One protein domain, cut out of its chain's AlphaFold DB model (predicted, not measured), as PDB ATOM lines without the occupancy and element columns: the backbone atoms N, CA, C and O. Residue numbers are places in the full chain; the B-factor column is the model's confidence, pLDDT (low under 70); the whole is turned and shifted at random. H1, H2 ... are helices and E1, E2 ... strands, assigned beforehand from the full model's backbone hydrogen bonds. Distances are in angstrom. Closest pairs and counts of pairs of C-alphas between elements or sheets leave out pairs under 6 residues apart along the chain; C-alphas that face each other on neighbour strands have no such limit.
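What this domain is: This is residues 26 to 93 of the 95 residues of an uncharacterized protein of Arachis hypogaea (UniProt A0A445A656). The small hairpin of E1 and E2 has the last turns of H1 beside E1 and H2 just beyond E2. From H2 a long link, residues 62 to 81, crosses to H3, whose end comes back near H1. The 68 printed residues hold three named helices and two antiparallel strands in the order H1, E1, E2, H2, H3, a mixed class; the whole is compact, with a radius of gyration of the C-alphas of 12.2 A and spans of 32 by 27 by 25 A.

How they stand to each other: The closest C-alphas of H1, residues 27 to 36, and E1, residues 43 to 46, are those of Ser 36 and Glu 45, 4.9 A apart. E1 and E2, residues 49 to 52, form a hairpin at 156 degrees, with N 44 and O 51 within hydrogen-bond range at 2.8 A. H2, residues 55 to 61, touches no helix. H3, residues 82 to 91, is close to H1 but not clearly touching; the closest C-alphas, of Lys 31 and Phe 91, are 6.5 A apart. In H1, H2 and H3 every O i to N i+4 pair is within hydrogen-bond range.

Where its parts are: H1 starts at C-alpha 27 (14.571, 20.165, -48.048) and measures 14.2 A. H3 measures 14.5 A, ending at C-alpha 91 (10.930, 11.740, -52.869).

The domain as a whole: The printed part has no cut. Residues 65 to 71 have pLDDT under 70.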
ATOM      1  N   PRO A  26      15.591  21.913 -43.676       86.00
ATOM      2  CA  PRO A  26      16.060  22.039 -45.047       86.00
ATOM      3  C   PRO A  26      15.594  20.872 -45.921       86.00
ATOM      4  O   PRO A  26      15.799  19.705 -45.582       86.00
ATOM      5  N   HIS A  27      15.042  21.179 -47.096       81.56
ATOM      6  CA  HIS A  27      14.571  20.165 -48.048       81.56
ATOM      7  C   HIS A  27      15.658  19.131 -48.397       81.56
ATOM      8  O   HIS A  27      15.369  17.945 -48.536       81.56
ATOM      9  N   LYS A  28      16.927  19.563 -48.465       85.88
ATOM     10  CA  LYS A  28      18.078  18.674 -48.682       85.88
ATOM     11  C   LYS A  28      18.188  17.593 -47.599       85.88
ATOM     12  O   LYS A  28      18.387  16.433 -47.937       85.88
ATOM     13  N   LEU A  29      17.997  17.950 -46.327       85.62
ATOM     14  CA  LEU A  29      18.059  16.998 -45.214       85.62
ATOM     15  C   LEU A  29      16.893  16.009 -45.243       85.62
ATOM     16  O   LEU A  29      17.098  14.826 -45.002       85.62
ATOM     17  N   LEU A  30      15.682  16.461 -45.589       84.69
ATOM     18  CA  LEU A  30      14.536  15.559 -45.753       84.69
ATOM     19  C   LEU A  30      14.756  14.560 -46.893       84.69
ATOM     20  O   LEU A  30      14.414  13.387 -46.757       84.69
ATOM     21  N   LYS A  31      15.356  15.013 -47.999       84.81
ATOM     22  CA  LYS A  31      15.700  14.151 -49.132       84.81
ATOM     23  C   LYS A  31      16.758  13.118 -48.745       84.81
ATOM     24  O   LYS A  31      16.581  11.939 -49.037       84.81
ATOM     25  N   GLU A  32      17.814  13.526 -48.044       88.12
ATOM     26  CA  GLU A  32      18.814  12.575 -47.545       88.12
ATOM     27  C   GLU A  32      18.218  11.578 -46.551       88.12
ATOM     28  O   GLU A  32      18.413  10.376 -46.714       88.12
ATOM     29  N   LEU A  33      17.390  12.034 -45.609       86.69
ATOM     30  CA  LEU A  33      16.677  11.154 -44.684       86.69
ATOM     31  C   LEU A  33      15.806  10.124 -45.428       86.69
ATOM     32  O   LEU A  33      15.827   8.938 -45.096       86.69
ATOM     33  N   ALA A  34      15.064  10.555 -46.453       86.62
ATOM     34  CA  ALA A  34      14.223   9.676 -47.267       86.62
ATOM     35  C   ALA A  34      15.035   8.654 -48.087       86.62
ATOM     36  O   ALA A  34      14.592   7.515 -48.272       86.62
ATOM     37  N   ASN A  35      16.227   9.035 -48.549       88.06
ATOM     38  CA  ASN A  35      17.137   8.161 -49.292       88.06
ATOM     39  C   ASN A  35      17.821   7.126 -48.385       88.06
ATOM     40  O   ASN A  35      17.964   5.955 -48.758       88.06
ATOM     41  N   SER A  36      18.189   7.547 -47.176       89.12
ATOM     42  CA  SER A  36      18.764   6.700 -46.133       89.12
ATOM     43  C   SER A  36      17.757   5.704 -45.551       89.12
ATOM     44  O   SER A  36      18.146   4.638 -45.074       89.12
ATOM     45  N   PHE A  37      16.456   6.005 -45.576       88.94
ATOM     46  CA  PHE A  37      15.444   5.139 -44.974       88.94
ATOM     47  C   PHE A  37      14.976   4.009 -45.910       88.94
ATOM     48  O   PHE A  37      14.239   4.202 -46.881       88.94
ATOM     49  N   LYS A  38      15.326   2.766 -45.568       88.62
ATOM     50  CA  LYS A  38      14.849   1.544 -46.225       88.62
ATOM     51  C   LYS A  38      13.511   1.102 -45.650       88.62
ATOM     52  O   LYS A  38      13.428   0.282 -44.730       88.62
ATOM     53  N   LEU A  39      12.445   1.577 -46.281       83.19
ATOM     54  CA  LEU A  39      11.061   1.312 -45.896       83.19
ATOM     55  C   LEU A  39      10.714  -0.178 -45.720       83.19
ATOM     56  O   LEU A  39      10.024  -0.548 -44.778       83.19
ATOM     57  N   GLY A  40      11.198  -1.063 -46.597       81.56
ATOM     58  CA  GLY A  40      10.901  -2.499 -46.499       81.56
ATOM     59  C   GLY A  40      11.450  -3.165 -45.229       81.56
ATOM     60  O   GLY A  40      10.877  -4.146 -44.755       81.56
ATOM     61  N   LYS A  41      12.537  -2.618 -44.673       85.69
ATOM     62  CA  LYS A  41      13.231  -3.140 -43.487       85.69
ATOM     63  C   LYS A  41      12.974  -2.299 -42.227       85.69
ATOM     64  O   LYS A  41      13.257  -2.768 -41.126       85.69
ATOM     65  N   ASN A  42      12.383  -1.110 -42.384       86.62
ATOM     66  CA  ASN A  42      12.312  -0.055 -41.366       86.62
ATOM     67  C   ASN A  42      13.697   0.247 -40.784       86.62
ATOM     68  O   ASN A  42      13.900   0.243 -39.571       86.62
ATOM     69  N   THR A  43      14.660   0.444 -41.682       90.88
ATOM     70  CA  THR A  43      16.065   0.653 -41.339       90.88
ATOM     71  C   THR A  43      16.536   1.981 -41.901       90.88
ATOM     72  O   THR A  43      16.296   2.262 -43.069       90.88
ATOM     73  N   LEU A  44      17.204   2.783 -41.082       90.88
ATOM     74  CA  LEU A  44      17.907   3.988 -41.490       90.88
ATOM     75  C   LEU A  44      19.383   3.647 -41.712       90.88
ATOM     76  O   LEU A  44      20.059   3.205 -40.783       90.88
ATOM     77  N   GLU A  45      19.862   3.829 -42.936       92.44
ATOM     78  CA  GLU A  45      21.264   3.645 -43.307       92.44
ATOM     79  C   GLU A  45      22.025   4.964 -43.158       92.44
ATOM     80  O   GLU A  45      21.647   5.997 -43.713       92.44
ATOM     81  N   THR A  46      23.112   4.919 -42.399       90.56
ATOM     82  CA  THR A  46      24.020   6.043 -42.159       90.56
ATOM     83  C   THR A  46      25.456   5.584 -42.403       90.56
ATOM     84  O   THR A  46      25.722   4.382 -42.454       90.56
ATOM     85  N   SER A  47      26.405   6.517 -42.486       90.19
ATOM     86  CA  SER A  47      27.836   6.185 -42.557       90.19
ATOM     87  C   SER A  47      28.340   5.387 -41.345       90.19
ATOM     88  O   SER A  47      29.313   4.652 -41.463       90.19
ATOM     89  N   TYR A  48      27.664   5.497 -40.198       92.56
ATOM     90  CA  TYR A  48      28.006   4.787 -38.962       92.56
ATOM     91  C   TYR A  48      27.385   3.389 -38.868       92.56
ATOM     92  O   TYR A  48      27.711   2.629 -37.960       92.56
ATOM     93  N   GLY A  49      26.469   3.049 -39.777       92.81
ATOM     94  CA  GLY A  49      25.778   1.767 -39.784       92.81
ATOM     95  C   GLY A  49      24.276   1.883 -40.015       92.81
ATOM     96  O   GLY A  49      23.744   2.919 -40.422       92.81
ATOM     97  N   SER A  50      23.595   0.765 -39.774       93.25
ATOM     98  CA  SER A  50      22.168   0.575 -40.033       93.25
ATOM     99  C   SER A  50      21.376   0.503 -38.732       93.25
ATOM    100  O   SER A  50      21.599  -0.390 -37.917       93.25
ATOM    101  N   PHE A  51      20.398   1.387 -38.563       91.56
ATOM    102  CA  PHE A  51      19.563   1.450 -37.362       91.56
ATOM    103  C   PHE A  51      18.137   1.039 -37.687       91.56
ATOM    104  O   PHE A  51      17.547   1.544 -38.636       91.56
ATOM    105  N   LYS A  52      17.537   0.144 -36.903       91.00
ATOM    106  CA  LYS A  52      16.113  -0.172 -37.053       91.00
ATOM    107  C   LYS A  52      15.295   0.908 -36.353       91.00
ATOM    108  O   LYS A  52      15.402   1.060 -35.141       91.00
ATOM    109  N   VAL A  53      14.483   1.648 -37.103       87.19
ATOM    110  CA  VAL A  53      13.748   2.807 -36.578       87.19
ATOM    111  C   VAL A  53      12.262   2.633 -36.842       87.19
ATOM    112  O   VAL A  53      11.845   2.321 -37.958       87.19
ATOM    113  N   LYS A  54      11.442   2.835 -35.808       85.06
ATOM    114  CA  LYS A  54       9.984   2.864 -35.957       85.06
ATOM    115  C   LYS A  54       9.549   4.216 -36.540       85.06
ATOM    116  O   LYS A  54      10.043   5.242 -36.071       85.06
ATOM    117  N   PRO A  55       8.578   4.261 -37.471       78.12
ATOM    118  CA  PRO A  55       8.037   5.518 -37.998       78.12
ATOM    119  C   PRO A  55       7.549   6.478 -36.904       78.12
ATOM    120  O   PRO A  55       7.779   7.677 -37.002       78.12
ATOM    121  N   LYS A  56       6.965   5.945 -35.822       81.31
ATOM    122  CA  LYS A  56       6.558   6.720 -34.640       81.31
ATOM    123  C   LYS A  56       7.711   7.498 -33.989       81.31
ATOM    124  O   LYS A  56       7.513   8.632 -33.576       81.31
ATOM    125  N   ILE A  57       8.917   6.923 -33.942       83.19
ATOM    126  CA  ILE A  57      10.112   7.590 -33.391       83.19
ATOM    127  C   ILE A  57      10.559   8.728 -34.315       83.19
ATOM    128  O   ILE A  57      10.925   9.796 -33.835       83.19
ATOM    129  N   ILE A  58      10.487   8.524 -35.634       80.25
ATOM    130  CA  ILE A  58      10.812   9.561 -36.626       80.25
ATOM    131  C   ILE A  58       9.812  10.718 -36.520       80.25
ATOM    132  O   ILE A  58      10.223  11.872 -36.445       80.25
ATOM    133  N   GLY A  59       8.512  10.415 -36.450       78.94
ATOM    134  CA  GLY A  59       7.468  11.418 -36.236       78.94
ATOM    135  C   GLY A  59       7.700  12.219 -34.954       78.94
ATOM    136  O   GLY A  59       7.680  13.446 -34.990       78.94
ATOM    137  N   ALA A  60       8.026  11.541 -33.850       80.19
ATOM    138  CA  ALA A  60       8.345  12.190 -32.583       80.19
ATOM    139  C   ALA A  60       9.565  13.111 -32.658       80.19
ATOM    140  O   ALA A  60       9.497  14.249 -32.202       80.19
ATOM    141  N   ALA A  61      10.657  12.645 -33.268       81.06
ATOM    142  CA  ALA A  61      11.878  13.430 -33.433       81.06
ATOM    143  C   ALA A  61      11.670  14.670 -34.318       81.06
ATOM    144  O   ALA A  61      12.307  15.696 -34.101       81.06
ATOM    145  N   LEU A  62      10.755  14.592 -35.287       75.44
ATOM    146  CA  LEU A  62      10.377  15.712 -36.151       75.44
ATOM    147  C   LEU A  62       9.320  16.639 -35.520       75.44
ATOM    148  O   LEU A  62       8.843  17.556 -36.184       75.44
ATOM    149  N   GLY A  63       8.928  16.410 -34.261       73.56
ATOM    150  CA  GLY A  63       7.899  17.207 -33.587       73.56
ATOM    151  C   GLY A  63       6.486  16.986 -34.139       73.56
ATOM    152  O   GLY A  63       5.594  17.786 -33.883       73.56
ATOM    153  N   LEU A  64       6.263  15.891 -34.877       73.31
ATOM    154  CA  LEU A  64       4.975  15.509 -35.472       73.31
ATOM    155  C   LEU A  64       4.080  14.723 -34.503       73.31
ATOM    156  O   LEU A  64       3.127  14.069 -34.928       73.31
ATOM    157  N   ASN A  65       4.380  14.772 -33.204       65.44
ATOM    158  CA  ASN A  65       3.562  14.182 -32.148       65.44
ATOM    159  C   ASN A  65       2.279  15.001 -31.947       65.44
ATOM    160  O   ASN A  65       2.098  15.655 -30.923       65.44
ATOM    161  N   ALA A  66       1.370  14.968 -32.917       55.03
ATOM    162  CA  ALA A  66      -0.021  15.271 -32.633       55.03
ATOM    163  C   ALA A  66      -0.583  14.100 -31.813       55.03
ATOM    164  O   ALA A  66      -0.353  12.937 -32.138       55.03
ATOM    165  N   SER A  67      -1.253  14.413 -30.707       50.22
ATOM    166  CA  SER A  67      -1.914  13.466 -29.803       50.22
ATOM    167  C   SER A  67      -2.785  12.460 -30.583       50.22
ATOM    168  O   SER A  67      -3.931  12.759 -30.912       50.22
ATOM    169  N   GLY A  68      -2.247  11.280 -30.915       57.78
ATOM    170  CA  GLY A  68      -2.940  10.235 -31.675       57.78
ATOM    171  C   GLY A  68      -1.995   9.206 -32.308       57.78
ATOM    172  O   GLY A  68      -0.787   9.420 -32.407       57.78
ATOM    173  N   ASP A  69      -2.544   8.079 -32.768       64.56
ATOM    174  CA  ASP A  69      -1.797   6.964 -33.383       64.56
ATOM    175  C   ASP A  69      -1.477   7.225 -34.875       64.56
ATOM    176  O   ASP A  69      -1.621   6.370 -35.747       64.56
ATOM    177  N   LEU A  70      -1.071   8.462 -35.188       67.50
ATOM    178  CA  LEU A  70      -0.869   8.975 -36.553       67.50
ATOM    179  C   LEU A  70       0.233   8.247 -37.330       67.50
ATOM    180  O   LEU A  70       0.235   8.256 -38.562       67.50
ATOM    181  N   PHE A  71       1.166   7.612 -36.620       65.62
ATOM    182  CA  PHE A  71       2.254   6.854 -37.221       65.62
ATOM    183  C   PHE A  71       2.188   5.393 -36.786       65.62
ATOM    184  O   PHE A  71       2.364   5.107 -35.600       65.62
ATOM    185  N   PRO A  72       2.019   4.448 -37.727       71.19
ATOM    186  CA  PRO A  72       2.014   3.039 -37.385       71.19
ATOM    187  C   PRO A  72       3.397   2.602 -36.897       71.19
ATOM    188  O   PRO A  72       4.436   3.044 -37.395       71.19
ATOM    189  N   ASP A  73       3.408   1.629 -35.991       75.12
ATOM    190  CA  ASP A  73       4.629   0.994 -35.485       75.12
ATOM    191  C   ASP A  73       5.476   0.352 -36.596       75.12
ATOM    192  O   ASP A  73       6.699   0.224 -36.484       75.12
ATOM    193  N   LYS A  74       4.820  -0.051 -37.689       75.06
ATOM    194  CA  LYS A  74       5.446  -0.650 -38.862       75.06
ATOM    195  C   LYS A  74       4.833  -0.081 -40.132       75.06
ATOM    196  O   LYS A  74       3.667  -0.336 -40.432       75.06
ATOM    197  N   LEU A  75       5.644   0.602 -40.932       76.50
ATOM    198  CA  LEU A  75       5.258   0.970 -42.287       76.50
ATOM    199  C   LEU A  75       5.599  -0.198 -43.224       76.50
ATOM    200  O   LEU A  75       6.649  -0.829 -43.107       76.50
ATOM    201  N   SER A  76       4.674  -0.556 -44.115       81.12
ATOM    202  CA  SER A  76       4.870  -1.631 -45.090       81.12
ATOM    203  C   SER A  76       4.606  -1.091 -46.478       81.12
ATOM    204  O   SER A  76       3.481  -0.691 -46.776       81.12
ATOM    205  N   TYR A  77       5.615  -1.145 -47.349       81.25
ATOM    206  CA  TYR A  77       5.474  -0.698 -48.735       81.25
ATOM    207  C   TYR A  77       4.314  -1.400 -49.449       81.25
ATOM    208  O   TYR A  77       3.569  -0.767 -50.187       81.25
ATOM    209  N   LYS A  78       4.087  -2.695 -49.180       84.88
ATOM    210  CA  LYS A  78       2.976  -3.451 -49.781       84.88
ATOM    211  C   LYS A  78       1.609  -2.850 -49.433       84.88
ATOM    212  O   LYS A  78       0.751  -2.801 -50.310       84.88
ATOM    213  N   LYS A  79       1.452  -2.341 -48.203       83.81
ATOM    214  CA  LYS A  79       0.212  -1.748 -47.673       83.81
ATOM    215  C   LYS A  79      -0.003  -0.280 -48.074       83.81
ATOM    216  O   LYS A  79      -1.064   0.257 -47.792       83.81
ATOM    217  N   LEU A  80       0.969   0.374 -48.716       81.00
ATOM    218  CA  LEU A  80       0.788   1.744 -49.207       81.00
ATOM    219  C   LEU A  80      -0.187   1.783 -50.398       81.00
ATOM    220  O   LEU A  80      -0.127   0.917 -51.282       81.00
ATOM    221  N   SER A  81      -1.027   2.823 -50.451       85.56
ATOM    222  CA  SER A  81      -1.841   3.150 -51.629       85.56
ATOM    223  C   SER A  81      -0.960   3.420 -52.856       85.56
ATOM    224  O   SER A  81       0.254   3.636 -52.738       85.56
ATOM    225  N   LYS A  82      -1.549   3.385 -54.057       84.38
ATOM    226  CA  LYS A  82      -0.810   3.661 -55.302       84.38
ATOM    227  C   LYS A  82      -0.233   5.080 -55.288       84.38
ATOM    228  O   LYS A  82       0.932   5.257 -55.646       84.38
ATOM    229  N   GLU A  83      -1.000   6.042 -54.790       81.94
ATOM    230  CA  GLU A  83      -0.608   7.443 -54.634       81.94
ATOM    231  C   GLU A  83       0.569   7.574 -53.660       81.94
ATOM    232  O   GLU A  83       1.594   8.156 -54.010       81.94
ATOM    233  N   ASN A  84       0.496   6.942 -52.482       79.31
ATOM    234  CA  ASN A  84       1.568   7.014 -51.481       79.31
ATOM    235  C   ASN A  84       2.865   6.360 -51.973       79.31
ATOM    236  O   ASN A  84       3.957   6.854 -51.696       79.31
ATOM    237  N   LYS A  85       2.771   5.277 -52.755       83.69
ATOM    238  CA  LYS A  85       3.934   4.661 -53.420       83.69
ATOM    239  C   LYS A  85       4.555   5.581 -54.468       83.69
ATOM    240  O   LYS A  85       5.768   5.548 -54.670       83.69
ATOM    241  N   LEU A  86       3.738   6.356 -55.181       84.75
ATOM    242  CA  LEU A  86       4.215   7.316 -56.174       84.75
ATOM    243  C   LEU A  86       4.910   8.500 -55.496       84.75
ATOM    244  O   LEU A  86       6.007   8.863 -55.909       84.75
ATOM    245  N   ILE A  87       4.316   9.042 -54.430       82.25
ATOM    246  CA  ILE A  87       4.910  10.108 -53.614       82.25
ATOM    247  C   ILE A  87       6.253   9.646 -53.048       82.25
ATOM    248  O   ILE A  87       7.261  10.313 -53.260       82.25
ATOM    249  N   PHE A  88       6.299   8.469 -52.418       81.00
ATOM    250  CA  PHE A  88       7.536   7.909 -51.872       81.00
ATOM    251  C   PHE A  88       8.642   7.795 -52.935       81.00
ATOM    252  O   PHE A  88       9.765   8.229 -52.703       81.00
ATOM    253  N   ARG A  89       8.317   7.293 -54.135       83.19
ATOM    254  CA  ARG A  89       9.281   7.207 -55.247       83.19
ATOM    255  C   ARG A  89       9.743   8.570 -55.760       83.19
ATOM    256  O   ARG A  89      10.919   8.713 -56.069       83.19
ATOM    257  N   ARG A  90       8.851   9.564 -55.828       83.75
ATOM    258  CA  ARG A  90       9.209  10.944 -56.201       83.75
ATOM    259  C   ARG A  90      10.144  11.590 -55.182       83.75
ATOM    260  O   ARG A  90      11.006  12.356 -55.574       83.75
ATOM    261  N   PHE A  91      10.000  11.269 -53.898       75.19
ATOM    262  CA  PHE A  91      10.930  11.740 -52.869       75.19
ATOM    263  C   PHE A  91      12.304  11.058 -52.950       75.19
ATOM    264  O   PHE A  91      13.307  11.696 -52.642       75.19
ATOM    265  N   GLN A  92      12.359   9.798 -53.395       74.75
ATOM    266  CA  GLN A  92      13.603   9.029 -53.534       74.75
ATOM    267  C   GLN A  92      14.410   9.309 -54.820       74.75
ATOM    268  O   GLN A  92      15.488   8.744 -54.985       74.75
ATOM    269  N   GLY A  93      13.944  10.164 -55.740       71.69
ATOM    270  CA  GLY A  93      14.692  10.519 -56.958       71.69
ATOM    271  C   GLY A  93      14.535  11.996 -57.333       71.69
ATOM    272  O   GLY A  93      13.506  12.593 -57.054       71.69
TER     273      GLY A  93